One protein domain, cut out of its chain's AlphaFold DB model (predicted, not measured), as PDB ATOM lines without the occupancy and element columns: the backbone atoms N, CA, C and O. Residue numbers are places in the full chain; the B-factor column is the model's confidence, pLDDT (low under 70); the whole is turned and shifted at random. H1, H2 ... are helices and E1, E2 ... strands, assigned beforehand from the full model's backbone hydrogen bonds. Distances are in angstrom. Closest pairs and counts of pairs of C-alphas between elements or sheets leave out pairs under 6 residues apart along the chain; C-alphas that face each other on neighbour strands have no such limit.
ATOM      1  N   ASP A   2     201.545 113.216 122.993       55.56
ATOM      2  CA  ASP A   2     201.393 113.031 121.548       55.56
ATOM      3  C   ASP A   2     200.532 114.162 120.994       55.56
ATOM      4  O   ASP A   2     199.307 114.144 121.098       55.56
ATOM      5  N   CYS A   3     201.184 115.195 120.463       67.81
ATOM      6  CA  CYS A   3     200.492 116.285 119.792       67.81
ATOM      7  C   CYS A   3     200.082 115.806 118.390       67.81
ATOM      8  O   CYS A   3     200.962 115.494 117.591       67.81
ATOM      9  N   PRO A   4     198.785 115.694 118.062       77.12
ATOM     10  CA  PRO A   4     198.369 115.236 116.743       77.12
ATOM     11  C   PRO A   4     198.772 116.241 115.657       77.12
ATOM     12  O   PRO A   4     198.752 117.455 115.861       77.12
ATOM     13  N   LEU A   5     199.088 115.736 114.465       82.94
ATOM     14  CA  LEU A   5     199.403 116.579 113.316       82.94
ATOM     15  C   LEU A   5     198.139 117.288 112.818       82.94
ATOM     16  O   LEU A   5     197.138 116.648 112.490       82.94
ATOM     17  N   GLU A   6     198.187 118.615 112.700       85.75
ATOM     18  CA  GLU A   6     197.041 119.386 112.217       85.75
ATOM     19  C   GLU A   6     196.824 119.214 110.705       85.75
ATOM     20  O   GLU A   6     197.529 119.790 109.865       85.75
ATOM     21  N   GLY A   7     195.760 118.494 110.344       84.88
ATOM     22  CA  GLY A   7     195.387 118.242 108.949       84.88
ATOM     23  C   GLY A   7     195.129 119.523 108.149       84.88
ATOM     24  O   GLY A   7     195.496 119.625 106.982       84.88
ATOM     25  N   ASN A   8     194.567 120.565 108.760       85.25
ATOM     26  CA  ASN A   8     194.317 121.823 108.049       85.25
ATOM     27  C   ASN A   8     195.611 122.550 107.648       85.25
ATOM     28  O   ASN A   8     195.668 123.140 106.566       85.25
ATOM     29  N   ARG A   9     196.671 122.463 108.461       85.44
ATOM     30  CA  ARG A   9     197.985 123.028 108.112       85.44
ATOM     31  C   ARG A   9     198.644 122.234 106.991       85.44
ATOM     32  O   ARG A   9     199.140 122.829 106.036       85.44
ATOM     33  N   LEU A  10     198.554 120.905 107.044       87.25
ATOM     34  CA  LEU A  10     199.032 120.021 105.977       87.25
ATOM     35  C   LEU A  10     198.344 120.315 104.636       87.25
ATOM     36  O   LEU A  10     199.009 120.355 103.598       87.25
ATOM     37  N   LYS A  11     197.033 120.600 104.633       86.19
ATOM     38  CA  LYS A  11     196.317 121.029 103.418       86.19
ATOM     39  C   LYS A  11     196.860 122.333 102.863       86.19
ATOM     40  O   LYS A  11     197.038 122.417 101.654       86.19
ATOM     41  N   LYS A  12     197.094 123.335 103.717       84.75
ATOM     42  CA  LYS A  12     197.637 124.632 103.288       84.75
ATOM     43  C   LYS A  12     199.022 124.458 102.666       84.75
ATOM     44  O   LYS A  12     199.239 124.944 101.563       84.75
ATOM     45  N   LEU A  13     199.887 123.672 103.307       85.12
ATOM     46  CA  LEU A  13     201.235 123.368 102.821       85.12
ATOM     47  C   LEU A  13     201.228 122.644 101.463       85.12
ATOM     48  O   LEU A  13     202.045 122.930 100.598       85.12
ATOM     49  N   SER A  14     200.281 121.723 101.265       82.69
ATOM     50  CA  SER A  14     200.165 120.903 100.048       82.69
ATOM     51  C   SER A  14     199.281 121.504  98.949       82.69
ATOM     52  O   SER A  14     199.147 120.901  97.888       82.69
ATOM     53  N   SER A  15     198.657 122.668  99.168       76.25
ATOM     54  CA  SER A  15     197.696 123.252  98.218       76.25
ATOM     55  C   SER A  15     198.353 123.892  96.990       76.25
ATOM     56  O   SER A  15     197.636 124.265  96.065       76.25
ATOM     57  N   GLY A  16     199.679 124.080  96.993       67.25
ATOM     58  CA  GLY A  16     200.474 124.586  95.863       67.25
ATOM     59  C   GLY A  16     200.242 126.050  95.454       67.25
ATOM     60  O   GLY A  16     201.051 126.597  94.716       67.25
ATOM     61  N   GLY A  17     199.168 126.699  95.922       71.69
ATOM     62  CA  GLY A  17     198.813 128.070  95.527       71.69
ATOM     63  C   GLY A  17     198.370 128.998  96.658       71.69
ATOM     64  O   GLY A  17     198.270 130.204  96.434       71.69
ATOM     65  N   ASN A  18     198.139 128.468  97.863       82.06
ATOM     66  CA  ASN A  18     197.754 129.294  99.002       82.06
ATOM     67  C   ASN A  18     198.994 129.967  99.594       82.06
ATOM     68  O   ASN A  18     199.974 129.268  99.873       82.06
ATOM     69  N   PRO A  19     198.964 131.290  99.802       86.19
ATOM     70  CA  PRO A  19     200.042 131.954 100.497       86.19
ATOM     71  C   PRO A  19     200.125 131.484 101.954       86.19
ATOM     72  O   PRO A  19     199.122 131.149 102.594       86.19
ATOM     73  N   LEU A  20     201.351 131.432 102.462       88.44
ATOM     74  CA  LEU A  20     201.670 131.205 103.860       88.44
ATOM     75  C   LEU A  20     202.316 132.468 104.417       88.44
ATOM     76  O   LEU A  20     203.203 133.048 103.793       88.44
ATOM     77  N   THR A  21     201.900 132.853 105.614       89.50
ATOM     78  CA  THR A  21     202.554 133.908 106.383       89.50
ATOM     79  C   THR A  21     203.651 133.274 107.226       89.50
ATOM     80  O   THR A  21     203.388 132.349 107.999       89.50
ATOM     81  N   ALA A  22     204.882 133.749 107.075       88.00
ATOM     82  CA  ALA A  22     205.995 133.382 107.940       88.00
ATOM     83  C   ALA A  22     206.649 134.628 108.521       88.00
ATOM     84  O   ALA A  22     206.639 135.702 107.926       88.00
ATOM     85  N   ARG A  23     207.266 134.465 109.687       87.94
ATOM     86  CA  ARG A  23     208.029 135.520 110.339       87.94
ATOM     87  C   ARG A  23     209.506 135.179 110.275       87.94
ATOM     88  O   ARG A  23     209.914 134.099 110.696       87.94
ATOM     89  N   THR A  24     210.310 136.103 109.761       85.94
ATOM     90  CA  THR A  24     211.769 135.958 109.842       85.94
ATOM     91  C   THR A  24     212.229 136.320 111.256       85.94
ATOM     92  O   THR A  24     211.602 137.147 111.920       85.94
ATOM     93  N   HIS A  25     213.307 135.699 111.742       87.50
ATOM     94  CA  HIS A  25     213.817 135.941 113.093       87.50
ATOM     95  C   HIS A  25     213.994 137.447 113.356       87.50
ATOM     96  O   HIS A  25     214.749 138.116 112.653       87.50
ATOM     97  N   CYS A  26     213.272 137.967 114.359       79.88
ATOM     98  CA  CYS A  26     213.255 139.386 114.746       79.88
ATOM     99  C   CYS A  26     212.850 140.372 113.633       79.88
ATOM    100  O   CYS A  26     213.182 141.552 113.718       79.88
ATOM    101  N   LYS A  27     212.126 139.922 112.605       86.44
ATOM    102  CA  LYS A  27     211.610 140.777 111.530       86.44
ATOM    103  C   LYS A  27     210.085 140.702 111.438       86.44
ATOM    104  O   LYS A  27     209.429 139.992 112.211       86.44
ATOM    105  N   GLU A  28     209.554 141.479 110.503       89.06
ATOM    106  CA  GLU A  28     208.142 141.541 110.141       89.06
ATOM    107  C   GLU A  28     207.656 140.244 109.481       89.06
ATOM    108  O   GLU A  28     208.440 139.388 109.049       89.06
ATOM    109  N   GLU A  29     206.337 140.086 109.462       92.38
ATOM    110  CA  GLU A  29     205.669 138.976 108.796       92.38
ATOM    111  C   GLU A  29     205.723 139.165 107.280       92.38
ATOM    112  O   GLU A  29     205.458 140.245 106.759       92.38
ATOM    113  N   VAL A  30     206.078 138.100 106.569       92.19
ATOM    114  CA  VAL A  30     206.154 138.068 105.112       92.19
ATOM    115  C   VAL A  30     205.230 136.974 104.607       92.19
ATOM    116  O   VAL A  30     205.244 135.839 105.091       92.19
ATOM    117  N   GLU A  31     204.428 137.321 103.609       91.50
ATOM    118  CA  GLU A  31     203.561 136.388 102.908       91.50
ATOM    119  C   GLU A  31     204.287 135.821 101.682       91.50
ATOM    120  O   GLU A  31     204.862 136.561 100.882       91.50
ATOM    121  N   PHE A  32     204.283 134.499 101.521       89.69
ATOM    122  CA  PHE A  32     204.920 133.847 100.378       89.69
ATOM    123  C   PHE A  32     204.126 132.632  99.899       89.69
ATOM    124  O   PHE A  32     203.423 131.971 100.662       89.69
ATOM    125  N   LYS A  33     204.255 132.306  98.610       89.44
ATOM    126  CA  LYS A  33     203.668 131.092  98.031       89.44
ATOM    127  C   LYS A  33     204.677 129.939  98.107       89.44
ATOM    128  O   LYS A  33     205.790 130.102  97.605       89.44
ATOM    129  N   PRO A  34     204.326 128.779  98.691       87.75
ATOM    130  CA  PRO A  34     205.224 127.628  98.746       87.75
ATOM    131  C   PRO A  34     205.591 127.118  97.346       87.75
ATOM    132  O   PRO A  34     204.720 126.689  96.595       87.75
ATOM    133  N   GLN A  35     206.884 127.125  97.011       88.19
ATOM    134  CA  GLN A  35     207.430 126.544  95.770       88.19
ATOM    135  C   GLN A  35     208.221 125.249  96.023       88.19
ATOM    136  O   GLN A  35     209.004 124.809  95.186       88.19
ATOM    137  N   PHE A  36     208.040 124.634  97.193       86.56
ATOM    138  CA  PHE A  36     208.770 123.440  97.609       86.56
ATOM    139  C   PHE A  36     207.853 122.220  97.728       86.56
ATOM    140  O   PHE A  36     206.640 122.330  97.909       86.56
ATOM    141  N   LYS A  37     208.462 121.033  97.682       86.31
ATOM    142  CA  LYS A  37     207.822 119.770  98.050       86.31
ATOM    143  C   LYS A  37     208.315 119.370  99.437       86.31
ATOM    144  O   LYS A  37     209.514 119.218  99.641       86.31
ATOM    145  N   ALA A  38     207.394 119.226 100.384       87.94
ATOM    146  CA  ALA A  38     207.730 118.803 101.737       87.94
ATOM    147  C   ALA A  38     207.929 117.281 101.793       87.94
ATOM    148  O   ALA A  38     207.076 116.527 101.321       87.94
ATOM    149  N   PHE A  39     209.030 116.852 102.407       90.19
ATOM    150  CA  PHE A  39     209.284 115.464 102.780       90.19
ATOM    151  C   PHE A  39     209.314 115.368 104.303       90.19
ATOM    152  O   PHE A  39     209.930 116.204 104.963       90.19
ATOM    153  N   LEU A  40     208.638 114.362 104.850       88.12
ATOM    154  CA  LEU A  40     208.637 114.064 106.274       88.12
ATOM    155  C   LEU A  40     209.226 112.668 106.458       88.12
ATOM    156  O   LEU A  40     208.650 111.689 105.988       88.12
ATOM    157  N   LEU A  41     210.384 112.602 107.108       90.25
ATOM    158  CA  LEU A  41     211.071 111.359 107.442       90.25
ATOM    159  C   LEU A  41     210.838 111.097 108.926       90.25
ATOM    160  O   LEU A  41     211.327 111.844 109.772       90.25
ATOM    161  N   VAL A  42     210.038 110.081 109.230       85.81
ATOM    162  CA  VAL A  42     209.675 109.699 110.596       85.81
ATOM    163  C   VAL A  42     209.695 108.184 110.718       85.81
ATOM    164  O   VAL A  42     209.331 107.487 109.771       85.81
ATOM    165  N   ASN A  43     210.101 107.692 111.888       81.56
ATOM    166  CA  ASN A  43     209.971 106.274 112.228       81.56
ATOM    167  C   ASN A  43     208.506 105.948 112.539       81.56
ATOM    168  O   ASN A  43     207.945 105.018 111.970       81.56
ATOM    169  N   ASP A  44     207.879 106.797 113.357       77.50
ATOM    170  CA  ASP A  44     206.476 106.701 113.742       77.50
ATOM    171  C   ASP A  44     205.743 107.987 113.366       77.50
ATOM    172  O   ASP A  44     206.162 109.097 113.709       77.50
ATOM    173  N   LEU A  45     204.628 107.850 112.650       80.81
ATOM    174  CA  LEU A  45     203.799 108.984 112.268       80.81
ATOM    175  C   LEU A  45     202.697 109.207 113.311       80.81
ATOM    176  O   LEU A  45     201.891 108.324 113.594       80.81
ATOM    177  N   GLN A  46     202.618 110.418 113.855       79.75
ATOM    178  CA  GLN A  46     201.515 110.805 114.736       79.75
ATOM    179  C   GLN A  46     200.190 110.899 113.964       79.75
ATOM    180  O   GLN A  46     200.158 111.230 112.777       79.75
ATOM    181  N   LYS A  47     199.066 110.650 114.650       78.12
ATOM    182  CA  LYS A  47     197.729 110.750 114.041       78.12
ATOM    183  C   LYS A  47     197.488 112.158 113.492       78.12
ATOM    184  O   LYS A  47     197.734 113.152 114.174       78.12
ATOM    185  N   ILE A  48     196.952 112.229 112.276       83.06
ATOM    186  CA  ILE A  48     196.566 113.486 111.632       83.06
ATOM    187  C   ILE A  48     195.103 113.778 111.961       83.06
ATOM    188  O   ILE A  48     194.230 112.959 111.677       83.06
ATOM    189  N   ASN A  49     194.818 114.954 112.520       79.19
ATOM    190  CA  ASN A  49     193.459 115.394 112.822       79.19
ATOM    191  C   ASN A  49     193.227 116.827 112.302       79.19
ATOM    192  O   ASN A  49     194.018 117.718 112.615       79.19
ATOM    193  N   PRO A  50     192.182 117.102 111.501       82.12
ATOM    194  CA  PRO A  50     191.266 116.157 110.855       82.12
ATOM    195  C   PRO A  50     191.892 115.470 109.630       82.12
ATOM    196  O   PRO A  50     192.550 116.120 108.815       82.12
ATOM    197  N   HIS A  51     191.633 114.171 109.463       78.06
ATOM    198  CA  HIS A  51     192.019 113.405 108.274       78.06
ATOM    199  C   HIS A  51     190.841 113.314 107.291       78.06
ATOM    200  O   HIS A  51     189.965 112.463 107.429       78.06
ATOM    201  N   ASP A  52     190.802 114.200 106.298       80.56
ATOM    202  CA  ASP A  52     189.736 114.252 105.291       80.56
ATOM    203  C   ASP A  52     190.179 113.705 103.918       80.56
ATOM    204  O   ASP A  52     191.335 113.337 103.697       80.56
ATOM    205  N   ALA A  53     189.250 113.671 102.957       79.44
ATOM    206  CA  ALA A  53     189.525 113.202 101.596       79.44
ATOM    207  C   ALA A  53     190.622 114.026 100.884       79.44
ATOM    208  O   ALA A  53     191.406 113.487 100.094       79.44
ATOM    209  N   ALA A  54     190.724 115.324 101.186       80.31
ATOM    210  CA  ALA A  54     191.759 116.192 100.629       80.31
ATOM    211  C   ALA A  54     193.156 115.813 101.144       80.31
ATOM    212  O   ALA A  54     194.097 115.731 100.360       80.31
ATOM    213  N   ILE A  55     193.303 115.520 102.437       85.19
ATOM    214  CA  ILE A  55     194.548 114.984 102.998       85.19
ATOM    215  C   ILE A  55     194.881 113.626 102.389       85.19
ATOM    216  O   ILE A  55     196.012 113.412 101.946       85.19
ATOM    217  N   ASN A  56     193.882 112.751 102.269       83.06
ATOM    218  CA  ASN A  56     194.076 111.414 101.725       83.06
ATOM    219  C   ASN A  56     194.616 111.440 100.282       83.06
ATOM    220  O   ASN A  56     195.434 110.611  99.894       83.06
ATOM    221  N   THR A  57     194.186 112.394  99.458       82.94
ATOM    222  CA  THR A  57     194.662 112.520  98.067       82.94
ATOM    223  C   THR A  57     196.036 113.180  97.951       82.94
ATOM    224  O   THR A  57     196.754 112.901  96.988       82.94
ATOM    225  N   ARG A  58     196.437 114.002  98.928       85.62
ATOM    226  CA  ARG A  58     197.680 114.796  98.895       85.62
ATOM    227  C   ARG A  58     198.872 114.115  99.560       85.62
ATOM    228  O   ARG A  58     200.001 114.349  99.138       85.62
ATOM    229  N   LEU A  59     198.644 113.261 100.557       87.06
ATOM    230  CA  LEU A  59     199.718 112.523 101.221       87.06
ATOM    231  C   LEU A  59     200.095 111.246 100.461       87.06
ATOM    232  O   LEU A  59     199.276 110.605  99.792       87.06
ATOM    233  N   ARG A  60     201.375 110.890 100.551       86.75
ATOM    234  CA  ARG A  60     201.942 109.627 100.070       86.75
ATOM    235  C   ARG A  60     202.812 109.066 101.185       86.75
ATOM    236  O   ARG A  60     203.674 109.777 101.691       86.75
TER     237      ARG A  60
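Overview. This is residues 2 to 60 of the 243 residues of an uncharacterized protein of Flavobacterium sp. (UniProt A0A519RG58). Look for little regular structure: the hairpin E1 and E2 makes one end, H2 lies toward the other with H1 between, and a long unnamed stretch, residues 33 to 52, leads from the hairpin back to H2. The printed part has 59 residues, 22 in named elements, in the order H1, E1, E2, H2; the class is mixed, the sheet E1 - E2 antiparallel. It is loose, radius of gyration of the C-alphas 13.2 A, spanning 34 by 25 by 19 A.

Arrangement. Start at E1, residues 20 to 23, and E2, residues 29 to 32, an antiparallel hairpin at 146 degrees; N 20 and O 32 are 2.8 A apart, within hydrogen-bond range. H1, residues 7 to 14, is apart from E2. H1 and H2, residues 53 to 58, touch, the closest C-alphas being Lys 11 and Ile 55, 6.3 A; they run the same way at 37 degrees, only just a steep tilt. In H1 and H2 every O i to N i+4 pair is within hydrogen-bond range.

Along the chain. Find C-alpha 7 at (195.387, 118.242, 108.949); H1 runs 10.4 A from there. E1 spans 10.1 A, E2 9.9 A, and H2 8.7 A, to C-alpha 58 at (197.680, 114.796, 98.895).

Size, cuts and confidence. The C-alphas farthest apart, Cys 26 and Ala 53, are 37.7 A apart. The printed part has no cut; the link E2 to H2 is long, and residues 5 to 6 pair parallel with 48 to 49. Residues 2 to 3 and 16 have pLDDT under 70.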